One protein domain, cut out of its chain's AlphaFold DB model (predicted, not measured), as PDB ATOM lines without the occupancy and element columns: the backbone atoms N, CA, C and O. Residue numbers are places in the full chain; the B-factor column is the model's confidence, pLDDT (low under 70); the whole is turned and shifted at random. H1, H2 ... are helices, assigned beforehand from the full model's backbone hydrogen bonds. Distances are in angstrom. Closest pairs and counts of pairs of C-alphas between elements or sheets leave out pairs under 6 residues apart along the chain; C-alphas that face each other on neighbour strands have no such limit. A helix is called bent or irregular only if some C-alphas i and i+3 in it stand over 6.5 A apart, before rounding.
ATOM      1  N   VAL A   2     -10.940  74.387  81.127       40.84
ATOM      2  CA  VAL A   2     -11.589  75.622  81.624       40.84
ATOM      3  C   VAL A   2     -10.792  76.906  81.317       40.84
ATOM      4  O   VAL A   2     -11.377  77.890  80.884       40.84
ATOM      5  N   MET A   3      -9.451  76.880  81.383       38.06
ATOM      6  CA  MET A   3      -8.617  78.066  81.094       38.06
ATOM      7  C   MET A   3      -8.632  78.542  79.624       38.06
ATOM      8  O   MET A   3      -8.229  79.665  79.332       38.06
ATOM      9  N   THR A   4      -9.089  77.718  78.675       48.41
ATOM     10  CA  THR A   4      -9.116  78.082  77.244       48.41
ATOM     11  C   THR A   4     -10.370  78.886  76.876       48.41
ATOM     12  O   THR A   4     -10.345  79.672  75.931       48.41
ATOM     13  N   ILE A   5     -11.461  78.723  77.634       53.19
ATOM     14  CA  ILE A   5     -12.762  79.349  77.348       53.19
ATOM     15  C   ILE A   5     -12.740  80.834  77.731       53.19
ATOM     16  O   ILE A   5     -13.100  81.676  76.912       53.19
ATOM     17  N   GLU A   6     -12.209  81.176  78.909       46.81
ATOM     18  CA  GLU A   6     -12.093  82.574  79.361       46.81
ATOM     19  C   GLU A   6     -11.174  83.419  78.462       46.81
ATOM     20  O   GLU A   6     -11.410  84.613  78.255       46.81
ATOM     21  N   ARG A   7     -10.150  82.797  77.861       44.25
ATOM     22  CA  ARG A   7      -9.226  83.466  76.934       44.25
ATOM     23  C   ARG A   7      -9.877  83.810  75.585       44.25
ATOM     24  O   ARG A   7      -9.576  84.866  75.035       44.25
ATOM     25  N   ASN A   8     -10.778  82.968  75.073       52.06
ATOM     26  CA  ASN A   8     -11.437  83.184  73.777       52.06
ATOM     27  C   ASN A   8     -12.545  84.253  73.837       52.06
ATOM     28  O   ASN A   8     -12.766  84.958  72.854       52.06
ATOM     29  N   VAL A   9     -13.203  84.428  74.987       54.94
ATOM     30  CA  VAL A   9     -14.264  85.439  75.176       54.94
ATOM     31  C   VAL A   9     -13.693  86.860  75.215       54.94
ATOM     32  O   VAL A   9     -14.257  87.768  74.609       54.94
ATOM     33  N   ARG A  10     -12.509  87.052  75.816       52.19
ATOM     34  CA  ARG A  10     -11.804  88.349  75.800       52.19
ATOM     35  C   ARG A  10     -11.224  88.729  74.429       52.19
ATOM     36  O   ARG A  10     -10.836  89.879  74.252       52.19
ATOM     37  N   GLN A  11     -11.167  87.802  73.467       54.00
ATOM     38  CA  GLN A  11     -10.591  88.021  72.130       54.00
ATOM     39  C   GLN A  11     -11.622  88.017  70.983       54.00
ATOM     40  O   GLN A  11     -11.238  87.877  69.827       54.00
ATOM     41  N   GLY A  12     -12.913  88.228  71.268       61.88
ATOM     42  CA  GLY A  12     -13.933  88.356  70.218       61.88
ATOM     43  C   GLY A  12     -14.336  87.009  69.620       61.88
ATOM     44  O   GLY A  12     -14.159  86.766  68.428       61.88
ATOM     45  N   TRP A  13     -14.871  86.123  70.462       79.75
ATOM     46  CA  TRP A  13     -15.394  84.825  70.037       79.75
ATOM     47  C   TRP A  13     -16.425  84.967  68.901       79.75
ATOM     48  O   TRP A  13     -17.354  85.768  68.990       79.75
ATOM     49  N   MET A  14     -16.284  84.150  67.853       78.19
ATOM     50  CA  MET A  14     -17.247  84.017  66.757       78.19
ATOM     51  C   MET A  14     -17.582  82.534  66.533       78.19
ATOM     52  O   MET A  14     -16.716  81.683  66.770       78.19
ATOM     53  N   PRO A  15     -18.800  82.200  66.062       83.75
ATOM     54  CA  PRO A  15     -19.118  80.836  65.659       83.75
ATOM     55  C   PRO A  15     -18.146  80.344  64.581       83.75
ATOM     56  O   PRO A  15     -17.760  81.084  63.680       83.75
ATOM     57  N   SER A  16     -17.749  79.077  64.659       87.06
ATOM     58  CA  SER A  16     -16.945  78.455  63.601       87.06
ATOM     59  C   SER A  16     -17.735  78.346  62.292       87.06
ATOM     60  O   SER A  16     -18.964  78.286  62.308       87.06
ATOM     61  N   ALA A  17     -17.045  78.209  61.156       87.44
ATOM     62  CA  ALA A  17     -17.693  78.030  59.851       87.44
ATOM     63  C   ALA A  17     -18.690  76.848  59.822       87.44
ATOM     64  O   ALA A  17     -19.739  76.932  59.188       87.44
ATOM     65  N   ALA A  18     -18.401  75.768  60.558       86.00
ATOM     66  CA  ALA A  18     -19.312  74.631  60.697       86.00
ATOM     67  C   ALA A  18     -20.579  74.992  61.494       86.00
ATOM     68  O   ALA A  18     -21.682  74.602  61.119       86.00
ATOM     69  N   GLN A  19     -20.441  75.775  62.567       88.06
ATOM     70  CA  GLN A  19     -21.580  76.253  63.355       88.06
ATOM     71  C   GLN A  19     -22.421  77.257  62.566       88.06
ATOM     72  O   GLN A  19     -23.642  77.149  62.567       88.06
ATOM     73  N   GLU A  20     -21.797  78.181  61.832       91.69
ATOM     74  CA  GLU A  20     -22.519  79.091  60.937       91.69
ATOM     75  C   GLU A  20     -23.307  78.332  59.864       91.69
ATOM     76  O   GLU A  20     -24.471  78.654  59.620       91.69
ATOM     77  N   ALA A  21     -22.717  77.287  59.271       89.88
ATOM     78  CA  ALA A  21     -23.399  76.433  58.301       89.88
ATOM     79  C   ALA A  21     -24.627  75.737  58.911       89.88
ATOM     80  O   ALA A  21     -25.701  75.750  58.308       89.88
ATOM     81  N   ILE A  22     -24.505  75.197  60.130       89.56
ATOM     82  CA  ILE A  22     -25.623  74.569  60.849       89.56
ATOM     83  C   ILE A  22     -26.719  75.594  61.166       89.56
ATOM     84  O   ILE A  22     -27.893  75.327  60.920       89.56
ATOM     85  N   LEU A  23     -26.364  76.783  61.661       92.31
ATOM     86  CA  LEU A  23     -27.325  77.846  61.973       92.31
ATOM     87  C   LEU A  23     -28.072  78.327  60.722       92.31
ATOM     88  O   LEU A  23     -29.287  78.534  60.764       92.31
ATOM     89  N   LYS A  24     -27.365  78.465  59.594       93.12
ATOM     90  CA  LYS A  24     -27.967  78.834  58.307       93.12
ATOM     91  C   LYS A  24     -28.904  77.742  57.793       93.12
ATOM     92  O   LYS A  24     -29.999  78.049  57.326       93.12
ATOM     93  N   ALA A  25     -28.522  76.475  57.927       90.88
ATOM     94  CA  ALA A  25     -29.349  75.354  57.504       90.88
ATOM     95  C   ALA A  25     -30.590  75.168  58.410       90.88
ATOM     96  O   ALA A  25     -31.691  74.948  57.908       90.88
ATOM     97  N   LEU A  26     -30.461  75.377  59.728       92.75
ATOM     98  CA  LEU A  26     -31.598  75.439  60.655       92.75
ATOM     99  C   LEU A  26     -32.561  76.574  60.290       92.75
ATOM    100  O   LEU A  26     -33.772  76.371  60.289       92.75
ATOM    101  N   MET A  27     -32.046  77.752  59.932       94.25
ATOM    102  CA  MET A  27     -32.881  78.858  59.462       94.25
ATOM    103  C   MET A  27     -33.679  78.480  58.207       94.25
ATOM    104  O   MET A  27     -34.880  78.737  58.149       94.25
ATOM    105  N   GLY A  28     -33.036  77.824  57.235       92.06
ATOM    106  CA  GLY A  28     -33.705  77.287  56.048       92.06
ATOM    107  C   GLY A  28     -34.834  76.316  56.401       92.06
ATOM    108  O   GLY A  28     -35.951  76.468  55.909       92.06
ATOM    109  N   HIS A  29     -34.580  75.393  57.332       92.75
ATOM    110  CA  HIS A  29     -35.564  74.396  57.761       92.75
ATOM    111  C   HIS A  29     -36.824  75.034  58.350       92.75
ATOM    112  O   HIS A  29     -37.937  74.595  58.065       92.75
ATOM    113  N   TRP A  30     -36.670  76.093  59.144       92.38
ATOM    114  CA  TRP A  30     -37.807  76.797  59.735       92.38
ATOM    115  C   TRP A  30     -38.571  77.674  58.731       92.38
ATOM    116  O   TRP A  30     -39.768  77.874  58.912       92.38
ATOM    117  N   LEU A  31     -37.932  78.148  57.655       91.00
ATOM    118  CA  LEU A  31     -38.599  78.935  56.608       91.00
ATOM    119  C   LEU A  31     -39.583  78.123  55.757       91.00
ATOM    120  O   LEU A  31     -40.517  78.700  55.208       91.00
ATOM    121  N   VAL A  32     -39.402  76.805  55.655       90.25
ATOM    122  CA  VAL A  32     -40.303  75.920  54.892       90.25
ATOM    123  C   VAL A  32     -41.346  75.220  55.767       90.25
ATOM    124  O   VAL A  32     -42.163  74.451  55.266       90.25
ATOM    125  N   LYS A  33     -41.337  75.481  57.078       89.00
ATOM    126  CA  LYS A  33     -42.311  74.940  58.028       89.00
ATOM    127  C   LYS A  33     -43.508  75.869  58.211       89.00
ATOM    128  O   LYS A  33     -43.350  77.081  58.060       89.00
ATOM    129  N   PRO A  34     -44.673  75.324  58.602       86.75
ATOM    130  CA  PRO A  34     -45.820  76.137  58.985       86.75
ATOM    131  C   PRO A  34     -45.482  76.989  60.214       86.75
ATOM    132  O   PRO A  34     -45.080  76.463  61.256       86.75
ATOM    133  N   LEU A  35     -45.642  78.307  60.090       85.50
ATOM    134  CA  LEU A  35     -45.409  79.288  61.148       85.50
ATOM    135  C   LEU A  35     -46.568  80.288  61.213       85.50
ATOM    136  O   LEU A  35     -47.143  80.635  60.190       85.50
ATOM    137  N   HIS A  36     -46.867  80.778  62.419       79.56
ATOM    138  CA  HIS A  36     -47.826  81.872  62.655       79.56
ATOM    139  C   HIS A  36     -47.262  83.232  62.225       79.56
ATOM    140  O   HIS A  36     -48.019  84.150  61.961       79.56
ATOM    141  N   SER A  37     -45.934  83.369  62.166       85.94
ATOM    142  CA  SER A  37     -45.264  84.547  61.621       85.94
ATOM    143  C   SER A  37     -43.865  84.177  61.144       85.94
ATOM    144  O   SER A  37     -43.108  83.496  61.845       85.94
ATOM    145  N   TYR A  38     -43.491  84.670  59.967       87.25
ATOM    146  CA  TYR A  38     -42.139  84.559  59.437       87.25
ATOM    147  C   TYR A  38     -41.264  85.735  59.872       87.25
ATOM    148  O   TYR A  38     -40.040  85.586  59.880       87.25
ATOM    149  N   LEU A  39     -41.814  86.888  60.278       82.75
ATOM    150  CA  LEU A  39     -41.040  88.046  60.765       82.75
ATOM    151  C   LEU A  39     -40.065  87.674  61.888       82.75
ATOM    152  O   LEU A  39     -38.902  88.076  61.843       82.75
ATOM    153  N   LYS A  40     -40.512  86.847  62.839       82.12
ATOM    154  CA  LYS A  40     -39.723  86.405  64.000       82.12
ATOM    155  C   LYS A  40     -39.127  84.999  63.844       82.12
ATOM    156  O   LYS A  40     -38.774  84.369  64.833       82.12
ATOM    157  N   VAL A  41     -38.951  84.494  62.618       87.75
ATOM    158  CA  VAL A  41     -38.371  83.149  62.393       87.75
ATOM    159  C   VAL A  41     -37.011  82.969  63.084       87.75
ATOM    160  O   VAL A  41     -36.746  81.925  63.677       87.75
ATOM    161  N   TYR A  42     -36.186  84.023  63.122       89.06
ATOM    162  CA  TYR A  42     -34.893  83.993  63.804       89.06
ATOM    163  C   TYR A  42     -35.016  83.763  65.311       89.06
ATOM    164  O   TYR A  42     -34.147  83.109  65.875       89.06
ATOM    165  N   SER A  43     -36.083  84.240  65.964       85.56
ATOM    166  CA  SER A  43     -36.263  84.031  67.403       85.56
ATOM    167  C   SER A  43     -36.635  82.582  67.706       85.56
ATOM    168  O   SER A  43     -36.170  82.032  68.693       85.56
ATOM    169  N   ARG A  44     -37.407  81.924  66.830       86.25
ATOM    170  CA  ARG A  44     -37.727  80.489  66.953       86.25
ATOM    171  C   ARG A  44     -36.472  79.626  66.810       86.25
ATOM    172  O   ARG A  44     -36.268  78.706  67.600       86.25
ATOM    173  N   VAL A  45     -35.605  79.968  65.855       89.50
ATOM    174  CA  VAL A  45     -34.298  79.313  65.691       89.50
ATOM    175  C   VAL A  45     -33.396  79.593  66.897       89.50
ATOM    176  O   VAL A  45     -32.799  78.661  67.420       89.50
ATOM    177  N   ALA A  46     -33.356  80.829  67.399       87.94
ATOM    178  CA  ALA A  46     -32.595  81.210  68.592       87.94
ATOM    179  C   ALA A  46     -33.032  80.425  69.842       87.94
ATOM    180  O   ALA A  46     -32.187  79.938  70.595       87.94
ATOM    181  N   THR A  47     -34.341  80.233  70.035       87.88
ATOM    182  CA  THR A  47     -34.900  79.385  71.098       87.88
ATOM    183  C   THR A  47     -34.485  77.921  70.929       87.88
ATOM    184  O   THR A  47     -34.069  77.285  71.892       87.88
ATOM    185  N   TYR A  48     -34.537  77.384  69.707       88.00
ATOM    186  CA  TYR A  48     -34.081  76.018  69.431       88.00
ATOM    187  C   TYR A  48     -32.584  75.839  69.730       88.00
ATOM    188  O   TYR A  48     -32.197  74.860  70.367       88.00
ATOM    189  N   VAL A  49     -31.752  76.802  69.321       88.25
ATOM    190  CA  VAL A  49     -30.309  76.811  69.605       88.25
ATOM    191  C   VAL A  49     -30.053  76.890  71.109       88.25
ATOM    192  O   VAL A  49     -29.177  76.183  71.591       88.25
ATOM    193  N   HIS A  50     -30.845  77.665  71.858       88.44
ATOM    194  CA  HIS A  50     -30.742  77.756  73.318       88.44
ATOM    195  C   HIS A  50     -30.971  76.392  73.987       88.44
ATOM    196  O   HIS A  50     -30.126  75.919  74.740       88.44
ATOM    197  N   TYR A  51     -32.071  75.712  73.648       84.25
ATOM    198  CA  TYR A  51     -32.408  74.409  74.234       84.25
ATOM    199  C   TYR A  51     -31.508  73.259  73.768       84.25
ATOM    200  O   TYR A  51     -31.422  72.232  74.437       84.25
ATOM    201  N   ARG A  52     -30.853  73.392  72.608       86.75
ATOM    202  CA  ARG A  52     -29.974  72.361  72.029       86.75
ATOM    203  C   ARG A  52     -28.507  72.787  71.986       86.75
ATOM    204  O   ARG A  52     -27.724  72.200  71.240       86.75
ATOM    205  N   ALA A  53     -28.125  73.774  72.795       84.69
ATOM    206  CA  ALA A  53     -26.803  74.387  72.764       84.69
ATOM    207  C   ALA A  53     -25.674  73.370  72.976       84.69
ATOM    208  O   ALA A  53     -24.661  73.425  72.285       84.69
ATOM    209  N   GLU A  54     -25.858  72.399  73.870       79.19
ATOM    210  CA  GLU A  54     -24.873  71.342  74.116       79.19
ATOM    211  C   GLU A  54     -24.673  70.434  72.888       79.19
ATOM    212  O   GLU A  54     -23.539  70.202  72.459       79.19
ATOM    213  N   TRP A  55     -25.773  70.006  72.256       78.81
ATOM    214  CA  TRP A  55     -25.757  69.164  71.054       78.81
ATOM    215  C   TRP A  55     -25.144  69.885  69.847       78.81
ATOM    216  O   TRP A  55     -24.360  69.306  69.099       78.81
ATOM    217  N   LEU A  56     -25.425  71.183  69.705       80.19
ATOM    218  CA  LEU A  56     -24.867  72.047  68.660       80.19
ATOM    219  C   LEU A  56     -23.420  72.492  68.944       80.19
ATOM    220  O   LEU A  56     -22.848  73.259  68.167       80.19
ATOM    221  N   ARG A  57     -22.816  72.045  70.059       83.69
ATOM    222  CA  ARG A  57     -21.504  72.506  70.551       83.69
ATOM    223  C   ARG A  57     -21.433  74.032  70.711       83.69
ATOM    224  O   ARG A  57     -20.378  74.639  70.548       83.69
ATOM    225  N   MET A  58     -22.560  74.652  71.042       83.69
ATOM    226  CA  MET A  58     -22.755  76.086  71.254       83.69
ATOM    227  C   MET A  58     -23.089  76.414  72.718       83.69
ATOM    228  O   MET A  58     -23.807  77.369  72.972       83.69
ATOM    229  N   GLY A  59     -22.573  75.669  73.704       82.88
ATOM    230  CA  GLY A  59     -22.861  75.921  75.130       82.88
ATOM    231  C   GLY A  59     -22.610  77.371  75.578       82.88
ATOM    232  O   GLY A  59     -23.381  77.922  76.357       82.88
ATOM    233  N   ILE A  60     -21.610  78.030  74.981       81.88
ATOM    234  CA  ILE A  60     -21.289  79.446  75.218       81.88
ATOM    235  C   ILE A  60     -22.424  80.419  74.853       81.88
ATOM    236  O   ILE A  60     -22.532  81.478  75.454       81.88
ATOM    237  N   TYR A  61     -23.309  80.052  73.920       84.88
ATOM    238  CA  TYR A  61     -24.487  80.847  73.553       84.88
ATOM    239  C   TYR A  61     -25.499  80.978  74.707       84.88
ATOM    240  O   TYR A  61     -26.254  81.943  74.750       84.88
ATOM    241  N   VAL A  62     -25.527  80.009  75.631       86.88
ATOM    242  CA  VAL A  62     -26.428  80.014  76.798       86.88
ATOM    243  C   VAL A  62     -25.793  80.734  77.983       86.88
ATOM    244  O   VAL A  62     -26.489  81.398  78.743       86.88
ATOM    245  N   THR A  63     -24.479  80.595  78.149       82.50
ATOM    246  CA  THR A  63     -23.771  81.061  79.345       82.50
ATOM    247  C   THR A  63     -23.173  82.462  79.207       82.50
ATOM    248  O   THR A  63     -22.843  83.059  80.224       82.50
ATOM    249  N   ASP A  64     -23.000  82.982  77.984       81.75
ATOM    250  CA  ASP A  64     -22.364  84.279  77.723       81.75
ATOM    251  C   ASP A  64     -23.280  85.233  76.913       81.75
ATOM    252  O   ASP A  64     -23.609  84.949  75.755       81.75
ATOM    253  N   PRO A  65     -23.668  86.396  77.477       79.69
ATOM    254  CA  PRO A  65     -24.550  87.356  76.804       79.69
ATOM    255  C   PRO A  65     -23.979  87.973  75.516       79.69
ATOM    256  O   PRO A  65     -24.741  88.357  74.624       79.69
ATOM    257  N   VAL A  66     -22.651  88.087  75.387       79.38
ATOM    258  CA  VAL A  66     -22.000  88.664  74.198       79.38
ATOM    259  C   VAL A  66     -22.043  87.661  73.047       79.38
ATOM    260  O   VAL A  66     -22.427  88.016  71.929       79.38
ATOM    261  N   ALA A  67     -21.726  86.394  73.322       83.50
ATOM    262  CA  ALA A  67     -21.867  85.298  72.369       83.50
ATOM    263  C   ALA A  67     -23.327  85.122  71.923       83.50
ATOM    264  O   ALA A  67     -23.586  84.958  70.726       83.50
ATOM    265  N   GLN A  68     -24.281  85.227  72.855       87.50
ATOM    266  CA  GLN A  68     -25.713  85.202  72.551       87.50
ATOM    267  C   GLN A  68     -26.102  86.317  71.574       87.50
ATOM    268  O   GLN A  68     -26.693  86.052  70.525       87.50
ATOM    269  N   HIS A  69     -25.688  87.555  71.858       86.69
ATOM    270  CA  HIS A  69     -25.963  88.704  70.998       86.69
ATOM    271  C   HIS A  69     -25.373  88.550  69.583       86.69
ATOM    272  O   HIS A  69     -26.029  88.890  68.593       86.69
ATOM    273  N   LEU A  70     -24.146  88.029  69.463       86.50
ATOM    274  CA  LEU A  70     -23.484  87.812  68.171       86.50
ATOM    275  C   LEU A  70     -24.203  86.754  67.323       86.50
ATOM    276  O   LEU A  70     -24.432  86.972  66.131       86.50
ATOM    277  N   VAL A  71     -24.605  85.639  67.936       90.25
ATOM    278  CA  VAL A  71     -25.368  84.580  67.261       90.25
ATOM    279  C   VAL A  71     -26.756  85.077  66.864       90.25
ATOM    280  O   VAL A  71     -27.165  84.866  65.725       90.25
ATOM    281  N   ASP A  72     -27.455  85.819  67.726       91.19
ATOM    282  CA  ASP A  72     -28.756  86.411  67.396       91.19
ATOM    283  C   ASP A  72     -28.665  87.388  66.218       91.19
ATOM    284  O   ASP A  72     -29.535  87.419  65.339       91.19
ATOM    285  N   LYS A  73     -27.585  88.177  66.158       91.00
ATOM    286  CA  LYS A  73     -27.301  89.067  65.027       91.00
ATOM    287  C   LYS A  73     -27.054  88.275  63.738       91.00
ATOM    288  O   LYS A  73     -27.568  88.664  62.686       91.00
ATOM    289  N   LEU A  74     -26.327  87.158  63.810       91.56
ATOM    290  CA  LEU A  74     -26.110  86.253  62.675       91.56
ATOM    291  C   LEU A  74     -27.409  85.581  62.211       91.56
ATOM    292  O   LEU A  74     -27.684  85.556  61.014       91.56
ATOM    293  N   LEU A  75     -28.256  85.117  63.132       93.81
ATOM    294  CA  LEU A  75     -29.554  84.524  62.804       93.81
ATOM    295  C   LEU A  75     -30.478  85.525  62.105       93.81
ATOM    296  O   LEU A  75     -31.117  85.177  61.111       93.81
ATOM    297  N   LYS A  76     -30.514  86.784  62.560       92.31
ATOM    298  CA  LYS A  76     -31.248  87.863  61.874       92.31
ATOM    299  C   LYS A  76     -30.720  88.099  60.457       92.31
ATOM    300  O   LYS A  76     -31.517  88.243  59.530       92.31
ATOM    301  N   LYS A  77     -29.394  88.096  60.276       92.56
ATOM    302  CA  LYS A  77     -28.756  88.222  58.958       92.56
ATOM    303  C   LYS A  77     -29.142  87.058  58.035       92.56
ATOM    304  O   LYS A  77     -29.616  87.303  56.928       92.56
ATOM    305  N   PHE A  78     -29.019  85.811  58.496       94.25
ATOM    306  CA  PHE A  78     -29.398  84.629  57.713       94.25
ATOM    307  C   PHE A  78     -30.888  84.590  57.380       94.25
ATOM    308  O   PHE A  78     -31.242  84.220  56.262       94.25
ATOM    309  N   ALA A  79     -31.753  85.011  58.306       91.06
ATOM    310  CA  ALA A  79     -33.179  85.134  58.036       91.06
ATOM    311  C   ALA A  79     -33.438  86.099  56.870       91.06
ATOM    312  O   ALA A  79     -34.213  85.765  55.982       91.06
ATOM    313  N   GLY A  80     -32.772  87.258  56.834       87.62
ATOM    314  CA  GLY A  80     -32.883  88.208  55.722       87.62
ATOM    315  C   GLY A  80     -32.391  87.636  54.388       87.62
ATOM    316  O   GLY A  80     -33.109  87.699  53.391       87.62
ATOM    317  N   GLU A  81     -31.200  87.029  54.378       90.31
ATOM    318  CA  GLU A  81     -30.608  86.425  53.174       90.31
ATOM    319  C   GLU A  81     -31.490  85.313  52.593       90.31
ATOM    320  O   GLU A  81     -31.846  85.349  51.415       90.31
ATOM    321  N   LEU A  82     -31.873  84.333  53.415       91.56
ATOM    322  CA  LEU A  82     -32.620  83.163  52.952       91.56
ATOM    323  C   LEU A  82     -34.051  83.517  52.544       91.56
ATOM    324  O   LEU A  82     -34.557  82.963  51.573       91.56
ATOM    325  N   LYS A  83     -34.683  84.490  53.210       89.44
ATOM    326  CA  LYS A  83     -35.985  85.028  52.794       89.44
ATOM    327  C   LYS A  83     -35.942  85.681  51.415       89.44
ATOM    328  O   LYS A  83     -36.896  85.539  50.651       89.44
ATOM    329  N   CYS A  84     -34.867  86.406  51.104       86.31
ATOM    330  CA  CYS A  84     -34.663  87.008  49.786       86.31
ATOM    331  C   CYS A  84     -34.465  85.920  48.719       86.31
ATOM    332  O   CYS A  84     -35.144  85.939  47.693       86.31
ATOM    333  N   VAL A  85     -33.603  84.932  48.984       89.44
ATOM    334  CA  VAL A  85     -33.340  83.821  48.053       89.44
ATOM    335  C   VAL A  85     -34.607  83.008  47.782       89.44
ATOM    336  O   VAL A  85     -34.981  82.844  46.624       89.44
ATOM    337  N   LEU A  86     -35.312  82.575  48.829       89.31
ATOM    338  CA  LEU A  86     -36.536  81.785  48.690       89.31
ATOM    339  C   LEU A  86     -37.630  82.555  47.933       89.31
ATOM    340  O   LEU A  86     -38.310  81.989  47.082       89.31
ATOM    341  N   CYS A  87     -37.776  83.860  48.185       87.31
ATOM    342  CA  CYS A  87     -38.718  84.702  47.442       87.31
ATOM    343  C   CYS A  87     -38.390  84.741  45.939       87.31
ATOM    344  O   CYS A  87     -39.287  84.564  45.113       87.31
ATOM    345  N   LYS A  88     -37.112  84.914  45.574       85.94
ATOM    346  CA  LYS A  88     -36.666  84.892  44.170       85.94
ATOM    347  C   LYS A  88     -36.928  83.545  43.505       85.94
ATOM    348  O   LYS A  88     -37.358  83.521  42.358       85.94
ATOM    349  N   GLU A  89     -36.709  82.443  44.219       87.69
ATOM    350  CA  GLU A  89     -36.970  81.087  43.723       87.69
ATOM    351  C   GLU A  89     -38.459  80.844  43.464       87.69
ATOM    352  O   GLU A  89     -38.817  80.331  42.405       87.69
ATOM    353  N   ILE A  90     -39.327  81.291  44.376       87.50
ATOM    354  CA  ILE A  90     -40.785  81.229  44.205       87.50
ATOM    355  C   ILE A  90     -41.213  82.046  42.981       87.50
ATOM    356  O   ILE A  90     -41.919  81.538  42.112       87.50
ATOM    357  N   ILE A  91     -40.750  83.296  42.865       83.44
ATOM    358  CA  ILE A  91     -41.097  84.168  41.732       83.44
ATOM    359  C   ILE A  91     -40.587  83.576  40.411       83.44
ATOM    360  O   ILE A  91     -41.317  83.571  39.421       83.44
ATOM    361  N   ALA A  92     -39.365  83.040  40.379       83.94
ATOM    362  CA  ALA A  92     -38.809  82.399  39.192       83.94
ATOM    363  C   ALA A  92     -39.611  81.152  38.781       83.94
ATOM    364  O   ALA A  92     -39.882  80.971  37.591       83.94
ATOM    365  N   SER A  93     -40.043  80.332  39.747       85.81
ATOM    366  CA  SER A  93     -40.904  79.167  39.503       85.81
ATOM    367  C   SER A  93     -42.233  79.571  38.846       85.81
ATOM    368  O   SER A  93     -42.640  78.975  37.848       85.81
ATOM    369  N   ILE A  94     -42.844  80.669  39.308       81.94
ATOM    370  CA  ILE A  94     -44.090  81.211  38.741       81.94
ATOM    371  C   ILE A  94     -43.872  81.768  37.323       81.94
ATOM    372  O   ILE A  94     -44.664  81.500  36.419       81.94
ATOM    373  N   MET A  95     -42.806  82.549  37.113       77.88
ATOM    374  CA  MET A  95     -42.537  83.230  35.836       77.88
ATOM    375  C   MET A  95     -42.161  82.265  34.708       77.88
ATOM    376  O   MET A  95     -42.518  82.493  33.553       77.88
ATOM    377  N   THR A  96     -41.441  81.191  35.029       72.38
ATOM    378  CA  THR A  96     -40.936  80.238  34.030       72.38
ATOM    379  C   THR A  96     -41.997  79.247  33.542       72.38
ATOM    380  O   THR A  96     -41.804  78.661  32.481       72.38
ATOM    381  N   LYS A  97     -43.119  79.065  34.265       64.56
ATOM    382  CA  LYS A  97     -44.241  78.142  33.950       64.56
ATOM    383  C   LYS A  97     -43.842  76.688  33.615       64.56
ATOM    384  O   LYS A  97     -44.656  75.942  33.077       64.56
ATOM    385  N   GLN A  98     -42.612  76.271  33.920       63.19
ATOM    386  CA  GLN A  98     -42.062  74.958  33.551       63.19
ATOM    387  C   GLN A  98     -42.147  73.909  34.671       63.19
ATOM    388  O   GLN A  98     -41.850  72.744  34.426       63.19
ATOM    389  N   GLN A  99     -42.549  74.293  35.888       74.19
ATOM    390  CA  GLN A  99     -42.628  73.396  37.046       74.19
ATOM    391  C   GLN A  99     -44.023  73.439  37.681       74.19
ATOM    392  O   GLN A  99     -44.623  74.504  37.816       74.19
ATOM    393  N   THR A 100     -44.545  72.280  38.085       82.12
ATOM    394  CA  THR A 100     -45.777  72.198  38.885       82.12
ATOM    395  C   THR A 100     -45.502  72.593  40.338       82.12
ATOM    396  O   THR A 100     -44.376  72.464  40.822       82.12
ATOM    397  N   LEU A 101     -46.536  73.010  41.078       82.00
ATOM    398  CA  LEU A 101     -46.405  73.360  42.501       82.00
ATOM    399  C   LEU A 101     -45.800  72.215  43.332       82.00
ATOM    400  O   LEU A 101     -45.007  72.457  44.236       82.00
ATOM    401  N   MET A 102     -46.141  70.967  42.997       81.75
ATOM    402  CA  MET A 102     -45.579  69.787  43.655       81.75
ATOM    403  C   MET A 102     -44.086  69.613  43.342       81.75
ATOM    404  O   MET A 102     -43.304  69.327  44.241       81.75
ATOM    405  N   GLN A 103     -43.665  69.838  42.092       83.62
ATOM    406  CA  GLN A 103     -42.247  69.786  41.709       83.62
ATOM    407  C   GLN A 103     -41.432  70.885  42.403       83.62
ATOM    408  O   GLN A 103     -40.355  70.604  42.929       83.62
ATOM    409  N   PHE A 104     -41.970  72.108  42.465       86.06
ATOM    410  CA  PHE A 104     -41.373  73.206  43.226       86.06
ATOM    411  C   PHE A 104     -41.264  72.861  44.718       86.06
ATOM    412  O   PHE A 104     -40.211  73.066  45.326       86.06
ATOM    413  N   ALA A 105     -42.325  72.301  45.306       85.81
ATOM    414  CA  ALA A 105     -42.339  71.938  46.716       85.81
ATOM    415  C   ALA A 105     -41.303  70.853  47.042       85.81
ATOM    416  O   ALA A 105     -40.558  71.007  48.008       85.81
ATOM    417  N   CYS A 106     -41.187  69.810  46.211       85.00
ATOM    418  CA  CYS A 106     -40.163  68.776  46.366       85.00
ATOM    419  C   CYS A 106     -38.743  69.354  46.308       85.00
ATOM    420  O   CYS A 106     -37.960  69.120  47.227       85.00
ATOM    421  N   ALA A 107     -38.436  70.170  45.293       86.12
ATOM    422  CA  ALA A 107     -37.118  70.795  45.148       86.12
ATOM    423  C   ALA A 107     -36.789  71.751  46.313       86.12
ATOM    424  O   ALA A 107     -35.653  71.824  46.781       86.12
ATOM    425  N   THR A 108     -37.795  72.470  46.819       88.81
ATOM    426  CA  THR A 108     -37.633  73.392  47.950       88.81
ATOM    427  C   THR A 108     -37.397  72.634  49.259       88.81
ATOM    428  O   THR A 108     -36.522  73.003  50.040       88.81
ATOM    429  N   VAL A 109     -38.125  71.545  49.509       87.50
ATOM    430  CA  VAL A 109     -37.918  70.717  50.707       87.50
ATOM    431  C   VAL A 109     -36.542  70.054  50.681       87.50
ATOM    432  O   VAL A 109     -35.858  70.080  51.701       87.50
ATOM    433  N   GLU A 110     -36.102  69.540  49.531       85.81
ATOM    434  CA  GLU A 110     -34.762  68.960  49.367       85.81
ATOM    435  C   GLU A 110     -33.650  69.970  49.693       85.81
ATOM    436  O   GLU A 110     -32.648  69.621  50.312       85.81
ATOM    437  N   LYS A 111     -33.853  71.245  49.342       87.44
ATOM    438  CA  LYS A 111     -32.866  72.305  49.553       87.44
ATOM    439  C   LYS A 111     -32.831  72.870  50.977       87.44
ATOM    440  O   LYS A 111     -31.758  73.245  51.449       87.44
ATOM    441  N   TYR A 112     -33.982  73.004  51.636       89.88
ATOM    442  CA  TYR A 112     -34.089  73.766  52.888       89.88
ATOM    443  C   TYR A 112     -34.384  72.908  54.127       89.88
ATOM    444  O   TYR A 112     -34.170  73.384  55.239       89.88
ATOM    445  N   HIS A 113     -34.857  71.667  53.997       85.94
ATOM    446  CA  HIS A 113     -35.208  70.820  55.144       85.94
ATOM    447  C   HIS A 113     -33.999  70.023  55.685       85.94
ATOM    448  O   HIS A 113     -33.129  69.611  54.929       85.94
ATOM    449  N   LEU A 114     -33.954  69.745  56.996       83.12
ATOM    450  CA  LEU A 114     -32.901  68.956  57.660       83.12
ATOM    451  C   LEU A 114     -33.497  67.868  58.572       83.12
ATOM    452  O   LEU A 114     -34.588  68.076  59.106       83.12
ATOM    453  N   PRO A 115     -32.749  66.798  58.915       58.47
ATOM    454  CA  PRO A 115     -31.802  66.009  58.110       58.47
ATOM    455  C   PRO A 115     -32.456  64.737  57.520       58.47
ATOM    456  O   PRO A 115     -31.833  64.017  56.748       58.47
ATOM    457  N   VAL A 116     -33.718  64.470  57.875       64.56
ATOM    458  CA  VAL A 116     -34.562  63.423  57.287       64.56
ATOM    459  C   VAL A 116     -35.614  64.130  56.439       64.56
ATOM    460  O   VAL A 116     -36.467  64.838  56.976       64.56
ATOM    461  N   ILE A 117     -35.517  64.002  55.116       69.75
ATOM    462  CA  ILE A 117     -36.533  64.525  54.197       69.75
ATOM    463  C   ILE A 117     -37.789  63.664  54.387       69.75
ATOM    464  O   ILE A 117     -37.709  62.450  54.183       69.75
ATOM    465  N   PRO A 118     -38.934  64.228  54.807       64.62
ATOM    466  CA  PRO A 118     -40.118  63.416  55.024       64.62
ATOM    467  C   PRO A 118     -40.642  62.902  53.678       64.62
ATOM    468  O   PRO A 118     -40.829  63.685  52.745       64.62
ATOM    469  N   ASN A 119     -40.871  61.590  53.578       70.50
ATOM    470  CA  ASN A 119     -41.464  60.944  52.410       70.50
ATOM    471  C   ASN A 119     -42.691  60.113  52.847       70.50
ATOM    472  O   ASN A 119     -42.506  59.127  53.565       70.50
ATOM    473  N   PRO A 120     -43.922  60.484  52.448       76.94
ATOM    474  CA  PRO A 120     -44.261  61.650  51.624       76.94
ATOM    475  C   PRO A 120     -44.048  62.980  52.372       76.94
ATOM    476  O   PRO A 120     -44.034  63.018  53.604       76.94
ATOM    477  N   ILE A 121     -43.891  64.083  51.630       80.25
ATOM    478  CA  ILE A 121     -43.751  65.424  52.224       80.25
ATOM    479  C   ILE A 121     -45.019  65.733  53.042       80.25
ATOM    480  O   ILE A 121     -46.124  65.517  52.536       80.25
ATOM    481  N   PRO A 122     -44.915  66.253  54.280       84.81
ATOM    482  CA  PRO A 122     -46.072  66.456  55.135       84.81
ATOM    483  C   PRO A 122     -47.011  67.488  54.512       84.81
ATOM    484  O   PRO A 122     -46.567  68.535  54.030       84.81
ATOM    485  N   GLN A 123     -48.317  67.229  54.578       84.56
ATOM    486  CA  GLN A 123     -49.333  68.098  53.978       84.56
ATOM    487  C   GLN A 123     -49.263  69.539  54.506       84.56
ATOM    488  O   GLN A 123     -49.545  70.475  53.767       84.56
ATOM    489  N   SER A 124     -48.818  69.740  55.748       84.19
ATOM    490  CA  SER A 124     -48.616  71.065  56.342       84.19
ATOM    491  C   SER A 124     -47.465  71.855  55.703       84.19
ATOM    492  O   SER A 124     -47.584  73.064  55.507       84.19
ATOM    493  N   ILE A 125     -46.372  71.187  55.317       86.44
ATOM    494  CA  ILE A 125     -45.262  71.799  54.567       86.44
ATOM    495  C   ILE A 125     -45.710  72.095  53.133       86.44
ATOM    496  O   ILE A 125     -45.474  73.190  52.629       86.44
ATOM    497  N   LEU A 126     -46.433  71.165  52.498       87.94
ATOM    498  CA  LEU A 126     -47.004  71.381  51.166       87.94
ATOM    499  C   LEU A 126     -47.986  72.561  51.150       87.94
ATOM    500  O   LEU A 126     -47.902  73.402  50.263       87.94
ATOM    501  N   ALA A 127     -48.866  72.666  52.148       86.75
ATOM    502  CA  ALA A 127     -49.798  73.782  52.299       86.75
ATOM    503  C   ALA A 127     -49.067  75.112  52.535       86.75
ATOM    504  O   ALA A 127     -49.449  76.133  51.969       86.75
ATOM    505  N   THR A 128     -47.978  75.090  53.308       90.12
ATOM    506  CA  THR A 128     -47.119  76.263  53.525       90.12
ATOM    507  C   THR A 128     -46.500  76.739  52.211       90.12
ATOM    508  O   THR A 128     -46.614  77.911  51.858       90.12
ATOM    509  N   LEU A 129     -45.893  75.832  51.444       91.25
ATOM    510  CA  LEU A 129     -45.278  76.159  50.156       91.25
ATOM    511  C   LEU A 129     -46.326  76.576  49.115       91.25
ATOM    512  O   LEU A 129     -46.075  77.497  48.343       91.25
ATOM    513  N   ALA A 130     -47.517  75.974  49.144       90.12
ATOM    514  CA  ALA A 130     -48.659  76.383  48.332       90.12
ATOM    515  C   ALA A 130     -49.129  77.804  48.664       90.12
ATOM    516  O   ALA A 130     -49.365  78.593  47.755       90.12
ATOM    517  N   MET A 131     -49.225  78.152  49.950       91.06
ATOM    518  CA  MET A 131     -49.591  79.496  50.397       91.06
ATOM    519  C   MET A 131     -48.535  80.525  49.979       91.06
ATOM    520  O   MET A 131     -48.886  81.558  49.415       91.06
ATOM    521  N   LEU A 132     -47.249  80.237  50.206       89.88
ATOM    522  CA  LEU A 132     -46.152  81.109  49.779       89.88
ATOM    523  C   LEU A 132     -46.175  81.310  48.254       89.88
ATOM    524  O   LEU A 132     -46.099  82.437  47.770       89.88
ATOM    525  N   HIS A 133     -46.380  80.236  47.492       89.06
ATOM    526  CA  HIS A 133     -46.526  80.311  46.043       89.06
ATOM    527  C   HIS A 133     -47.774  81.106  45.621       89.06
ATOM    528  O   HIS A 133     -47.696  81.887  44.679       89.06
ATOM    529  N   ALA A 134     -48.910  80.967  46.314       86.69
ATOM    530  CA  ALA A 134     -50.126  81.734  46.038       86.69
ATOM    531  C   ALA A 134     -49.913  83.242  46.258       86.69
ATOM    532  O   ALA A 134     -50.219  84.035  45.372       86.69
ATOM    533  N   VAL A 135     -49.282  83.628  47.374       86.38
ATOM    534  CA  VAL A 135     -48.891  85.025  47.635       86.38
ATOM    535  C   VAL A 135     -47.905  85.529  46.573       86.38
ATOM    536  O   VAL A 135     -47.954  86.689  46.168       86.38
ATOM    537  N   GLY A 136     -47.019  84.659  46.079       83.38
ATOM    538  CA  GLY A 136     -46.121  84.961  44.964       83.38
ATOM    539  C   GLY A 136     -46.861  85.238  43.656       83.38
ATOM    540  O   GLY A 136     -46.520  86.197  42.961       83.38
ATOM    541  N   THR A 137     -47.887  84.442  43.339       78.06
ATOM    542  CA  THR A 137     -48.734  84.621  42.150       78.06
ATOM    543  C   THR A 137     -49.480  85.950  42.212       78.06
ATOM    544  O   THR A 137     -49.454  86.704  41.239       78.06
ATOM    545  N   ASP A 138     -50.046  86.285  43.375       70.75
ATOM    546  CA  ASP A 138     -50.746  87.555  43.612       70.75
ATOM    547  C   ASP A 138     -49.802  88.774  43.466       70.75
ATOM    548  O   ASP A 138     -50.237  89.882  43.146       70.75
ATOM    549  N   LYS A 139     -48.484  88.574  43.645       66.38
ATOM    550  CA  LYS A 139     -47.444  89.618  43.612       66.38
ATOM    551  C   LYS A 139     -46.706  89.763  42.272       66.38
ATOM    552  O   LYS A 139     -45.985  90.746  42.094       66.38
ATOM    553  N   ALA A 140     -46.862  88.851  41.311       57.97
ATOM    554  CA  ALA A 140     -46.154  88.887  40.018       57.97
ATOM    555  C   ALA A 140     -46.273  90.228  39.241       57.97
ATOM    556  O   ALA A 140     -45.498  90.491  38.323       57.97
ATOM    557  N   SER A 141     -47.191  91.105  39.652       52.06
ATOM    558  CA  SER A 141     -47.445  92.445  39.121       52.06
ATOM    559  C   SER A 141     -46.570  93.584  39.705       52.06
ATOM    560  O   SER A 141     -46.599  94.682  39.154       52.06
ATOM    561  N   ALA A 142     -45.796  93.394  40.792       50.84
ATOM    562  CA  ALA A 142     -45.041  94.477  41.461       50.84
ATOM    563  C   ALA A 142     -43.590  94.091  41.856       50.84
ATOM    564  O   ALA A 142     -43.358  93.225  42.701       50.84
ATOM    565  N   LYS A 143     -42.595  94.786  41.280       52.78
ATOM    566  CA  LYS A 143     -41.132  94.536  41.383       52.78
ATOM    567  C   LYS A 143     -40.469  94.895  42.740       52.78
ATOM    568  O   LYS A 143     -39.340  95.373  42.749       52.78
ATOM    569  N   ASP A 144     -41.123  94.684  43.884       61.59
ATOM    570  CA  ASP A 144     -40.564  95.046  45.207       61.59
ATOM    571  C   ASP A 144     -40.541  93.857  46.188       61.59
ATOM    572  O   ASP A 144     -41.575  93.452  46.723       61.59
ATOM    573  N   GLU A 145     -39.368  93.253  46.421       58.16
ATOM    574  CA  GLU A 145     -39.141  92.115  47.339       58.16
ATOM    575  C   GLU A 145     -39.526  92.405  48.795       58.16
ATOM    576  O   GLU A 145     -40.071  91.522  49.463       58.16
ATOM    577  N   THR A 146     -39.351  93.644  49.259       59.72
ATOM    578  CA  THR A 146     -39.633  94.071  50.640       59.72
ATOM    579  C   THR A 146     -41.110  93.925  51.011       59.72
ATOM    580  O   THR A 146     -41.448  93.693  52.170       59.72
ATOM    581  N   ARG A 147     -42.001  93.978  50.014       70.25
ATOM    582  CA  ARG A 147     -43.452  93.871  50.198       70.25
ATOM    583  C   ARG A 147     -43.973  92.428  50.213       70.25
ATOM    584  O   ARG A 147     -45.070  92.203  50.704       70.25
ATOM    585  N   TYR A 148     -43.201  91.443  49.729       83.25
ATOM    586  CA  TYR A 148     -43.647  90.038  49.659       83.25
ATOM    587  C   TYR A 148     -43.910  89.441  51.034       83.25
ATOM    588  O   TYR A 148     -44.997  88.945  51.293       83.25
ATOM    589  N   TRP A 149     -42.928  89.527  51.930       86.06
ATOM    590  CA  TRP A 149     -43.077  88.954  53.264       86.06
ATOM    591  C   TRP A 149     -44.155  89.675  54.069       86.06
ATOM    592  O   TRP A 149     -44.839  89.025  54.840       86.06
ATOM    593  N   LYS A 150     -44.389  90.970  53.821       84.44
ATOM    594  CA  LYS A 150     -45.535  91.683  54.396       84.44
ATOM    595  C   LYS A 150     -46.873  91.081  53.940       84.44
ATOM    596  O   LYS A 150     -47.725  90.839  54.780       84.44
ATOM    597  N   LEU A 151     -47.026  90.777  52.649       84.88
ATOM    598  CA  LEU A 151     -48.222  90.102  52.119       84.88
ATOM    599  C   LEU A 151     -48.381  88.678  52.669       84.88
ATOM    600  O   LEU A 151     -49.502  88.223  52.879       84.88
ATOM    601  N   VAL A 152     -47.272  87.972  52.915       87.94
ATOM    602  CA  VAL A 152     -47.298  86.660  53.582       87.94
ATOM    603  C   VAL A 152     -47.850  86.791  55.003       87.94
ATOM    604  O   VAL A 152     -48.716  86.004  55.370       87.94
ATOM    605  N   GLU A 153     -47.407  87.785  55.781       89.44
ATOM    606  CA  GLU A 153     -47.960  88.039  57.121       89.44
ATOM    607  C   GLU A 153     -49.439  88.448  57.052       89.44
ATOM    608  O   GLU A 153     -50.250  87.868  57.757       89.44
ATOM    609  N   GLU A 154     -49.826  89.347  56.138       87.12
ATOM    610  CA  GLU A 154     -51.233  89.741  55.949       87.12
ATOM    611  C   GLU A 154     -52.124  88.531  55.600       87.12
ATOM    612  O   GLU A 154     -53.252  88.415  56.081       87.12
ATOM    613  N   LYS A 155     -51.613  87.592  54.789       86.44
ATOM    614  CA  LYS A 155     -52.319  86.349  54.455       86.44
ATOM    615  C   LYS A 155     -52.427  85.411  55.657       86.44
ATOM    616  O   LYS A 155     -53.477  84.797  55.836       86.44
ATOM    617  N   LEU A 156     -51.370  85.294  56.462       86.12
ATOM    618  CA  LEU A 156     -51.375  84.506  57.695       86.12
ATOM    619  C   LEU A 156     -52.352  85.081  58.723       86.12
ATOM    620  O   LEU A 156     -53.152  84.323  59.262       86.12
ATOM    621  N   ASP A 157     -52.356  86.399  58.924       82.50
ATOM    622  CA  ASP A 157     -53.286  87.087  59.822       82.50
ATOM    623  C   ASP A 157     -54.737  86.897  59.363       82.50
ATOM    624  O   ASP A 157     -55.617  86.606  60.171       82.50
ATOM    625  N   ALA A 158     -55.006  86.991  58.057       84.25
ATOM    626  CA  ALA A 158     -56.338  86.729  57.513       84.25
ATOM    627  C   ALA A 158     -56.787  85.275  57.742       84.25
ATOM    628  O   ALA A 158     -57.931  85.041  58.129       84.25
ATOM    629  N   LEU A 159     -55.893  84.299  57.535       79.19
ATOM    630  CA  LEU A 159     -56.169  82.884  57.809       79.19
ATOM    631  C   LEU A 159     -56.396  82.631  59.304       79.19
ATOM    632  O   LEU A 159     -57.305  81.886  59.661       79.19
ATOM    633  N   TYR A 160     -55.611  83.272  60.170       73.44
ATOM    634  CA  TYR A 160     -55.727  83.166  61.622       73.44
ATOM    635  C   TYR A 160     -57.042  83.766  62.133       73.44
ATOM    636  O   TYR A 160     -57.776  83.107  62.864       73.44
ATOM    637  N   ASN A 161     -57.402  84.963  61.662       72.06
ATOM    638  CA  ASN A 161     -58.666  85.622  61.996       72.06
ATOM    639  C   ASN A 161     -59.887  84.852  61.467       72.06
ATOM    640  O   ASN A 161     -60.918  84.792  62.135       72.06
ATOM    641  N   MET A 162     -59.780  84.221  60.293       74.50
ATOM    642  CA  MET A 162     -60.828  83.341  59.767       74.50
ATOM    643  C   MET A 162     -61.000  82.085  60.632       74.50
ATOM    644  O   MET A 162     -62.129  81.654  60.856       74.50
ATOM    645  N   LEU A 163     -59.901  81.522  61.147       60.16
ATOM    646  CA  LEU A 163     -59.940  80.394  62.079       60.16
ATOM    647  C   LEU A 163     -60.596  80.795  63.409       60.16
ATOM    648  O   LEU A 163     -61.503  80.104  63.860       60.16
ATOM    649  N   LEU A 164     -60.205  81.949  63.963       53.16
ATOM    650  CA  LEU A 164     -60.792  82.550  65.168       53.16
ATOM    651  C   LEU A 164     -62.302  82.790  65.028       53.16
ATOM    652  O   LEU A 164     -63.060  82.517  65.954       53.16
ATOM    653  N   ALA A 165     -62.762  83.248  63.862       56.47
ATOM    654  CA  ALA A 165     -64.185  83.470  63.601       56.47
ATOM    655  C   ALA A 165     -65.006  82.165  63.519       56.47
ATOM    656  O   ALA A 165     -66.210  82.185  63.782       56.47
ATOM    657  N   LEU A 166     -64.377  81.039  63.165       54.09
ATOM    658  CA  LEU A 166     -65.004  79.711  63.111       54.09
ATOM    659  C   LEU A 166     -64.986  78.988  64.469       54.09
ATOM    660  O   LEU A 166     -65.745  78.041  64.668       54.09
ATOM    661  N   THR A 167     -64.160  79.445  65.410       47.44
ATOM    662  CA  THR A 167     -64.031  78.897  66.763       47.44
ATOM    663  C   THR A 167     -64.532  79.897  67.807       47.44
ATOM    664  O   THR A 167     -63.744  80.435  68.577       47.44
TER     665      THR A 167
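AT A GLANCE: This is residues 2 to 167 of the 749 residues of an uncharacterized protein of Sparassis crispa (UniProt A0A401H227). One long helix, H5, is the spine, with helices packed across it: H2 and H3 cross its earlier half and each other, and H7 crosses it near its last residues, with H6 between H2 and H7. H8 folds back from H7, and its far end sticks out as residues 161 to 167, of which 161 to 166 belong to H8; H1 lies at the opposite end of the domain, apart from the other helices. The printed part has 166 residues, with eight named helices in the order H1 to H8 and no named strand: all helix, with mostly crossed packing. It is only just compact, close to loose, with a radius of gyration of the C-alphas of 18.2 A, and elongated, spanning 58 by 37 by 34 A.

IN THESE COORDINATES: H5, residues 65 to 96, is 46.4 A long, from C-alpha 65 at (-24.550, 87.356, 76.804) to C-alpha 96 at (-40.936, 80.238, 34.030). Before it come H1, residues 2 to 9, beginning at C-alpha 2 (-11.589, 75.622, 81.624); H2, residues 17 to 31, 21.2 A; H3, residues 41 to 51; and H4, residues 60 to 63. After it come H6, residues 101 to 112; H7, residues 123 to 139, 24.0 A; and H8, residues 146 to 166, 31.7 A, ending at C-alpha 166 (-65.004, 79.711, 63.111). H8 is irregular, but only just: C-alphas 146 and 149 are 6.7 A apart.

HOW THE PARTS SIT: H5 is the hub. With residues 75 to 83 alone it touches H2, the same way at a steep tilt of 53 degrees; the closest C-alphas, of Lys 24 and Phe 78, are 6.0 A apart. With residues 72 to 79 alone it touches H3, at Tyr 42 and Leu 75, 5.5 A, and H2 touches H3 at Met 27 and Val 45, 6.4 A. H4 touches H5 only at the corner, at Tyr 61 and Gln 68, 4.6 A. Residues 87 to 94 of H5 alone touch H7, at Ile 91 and Gly 136, 6.0 A, at a steep tilt of 68 degrees, only just short of about perpendicular. H6 touches H7 at Ala 105 and Leu 129, 6.2 A, and with residue 112 alone touches H2, at Gly 28, 4.7 A. H7 touches H8, opposite ways at 56 degrees, a steep tilt, at Val 135 and Val 152, 6.4 A. Every O i to N i+4 pair is within hydrogen-bond range in H2, H3, H5, H6 and H7, against 2 of 4 in H1 and 16 of 17 in H8; H4 is too short for such a pair.

THE WHOLE: The C-alphas farthest apart, of Met 3 and Leu 166, are 59.2 A apart. The printed part has no cut and no long link. Mean pLDDT of the printed part is 80.2; residues 2 to 12, 97 to 98, 115 to 118, 139 to 146 and 163 to 167 are under 70.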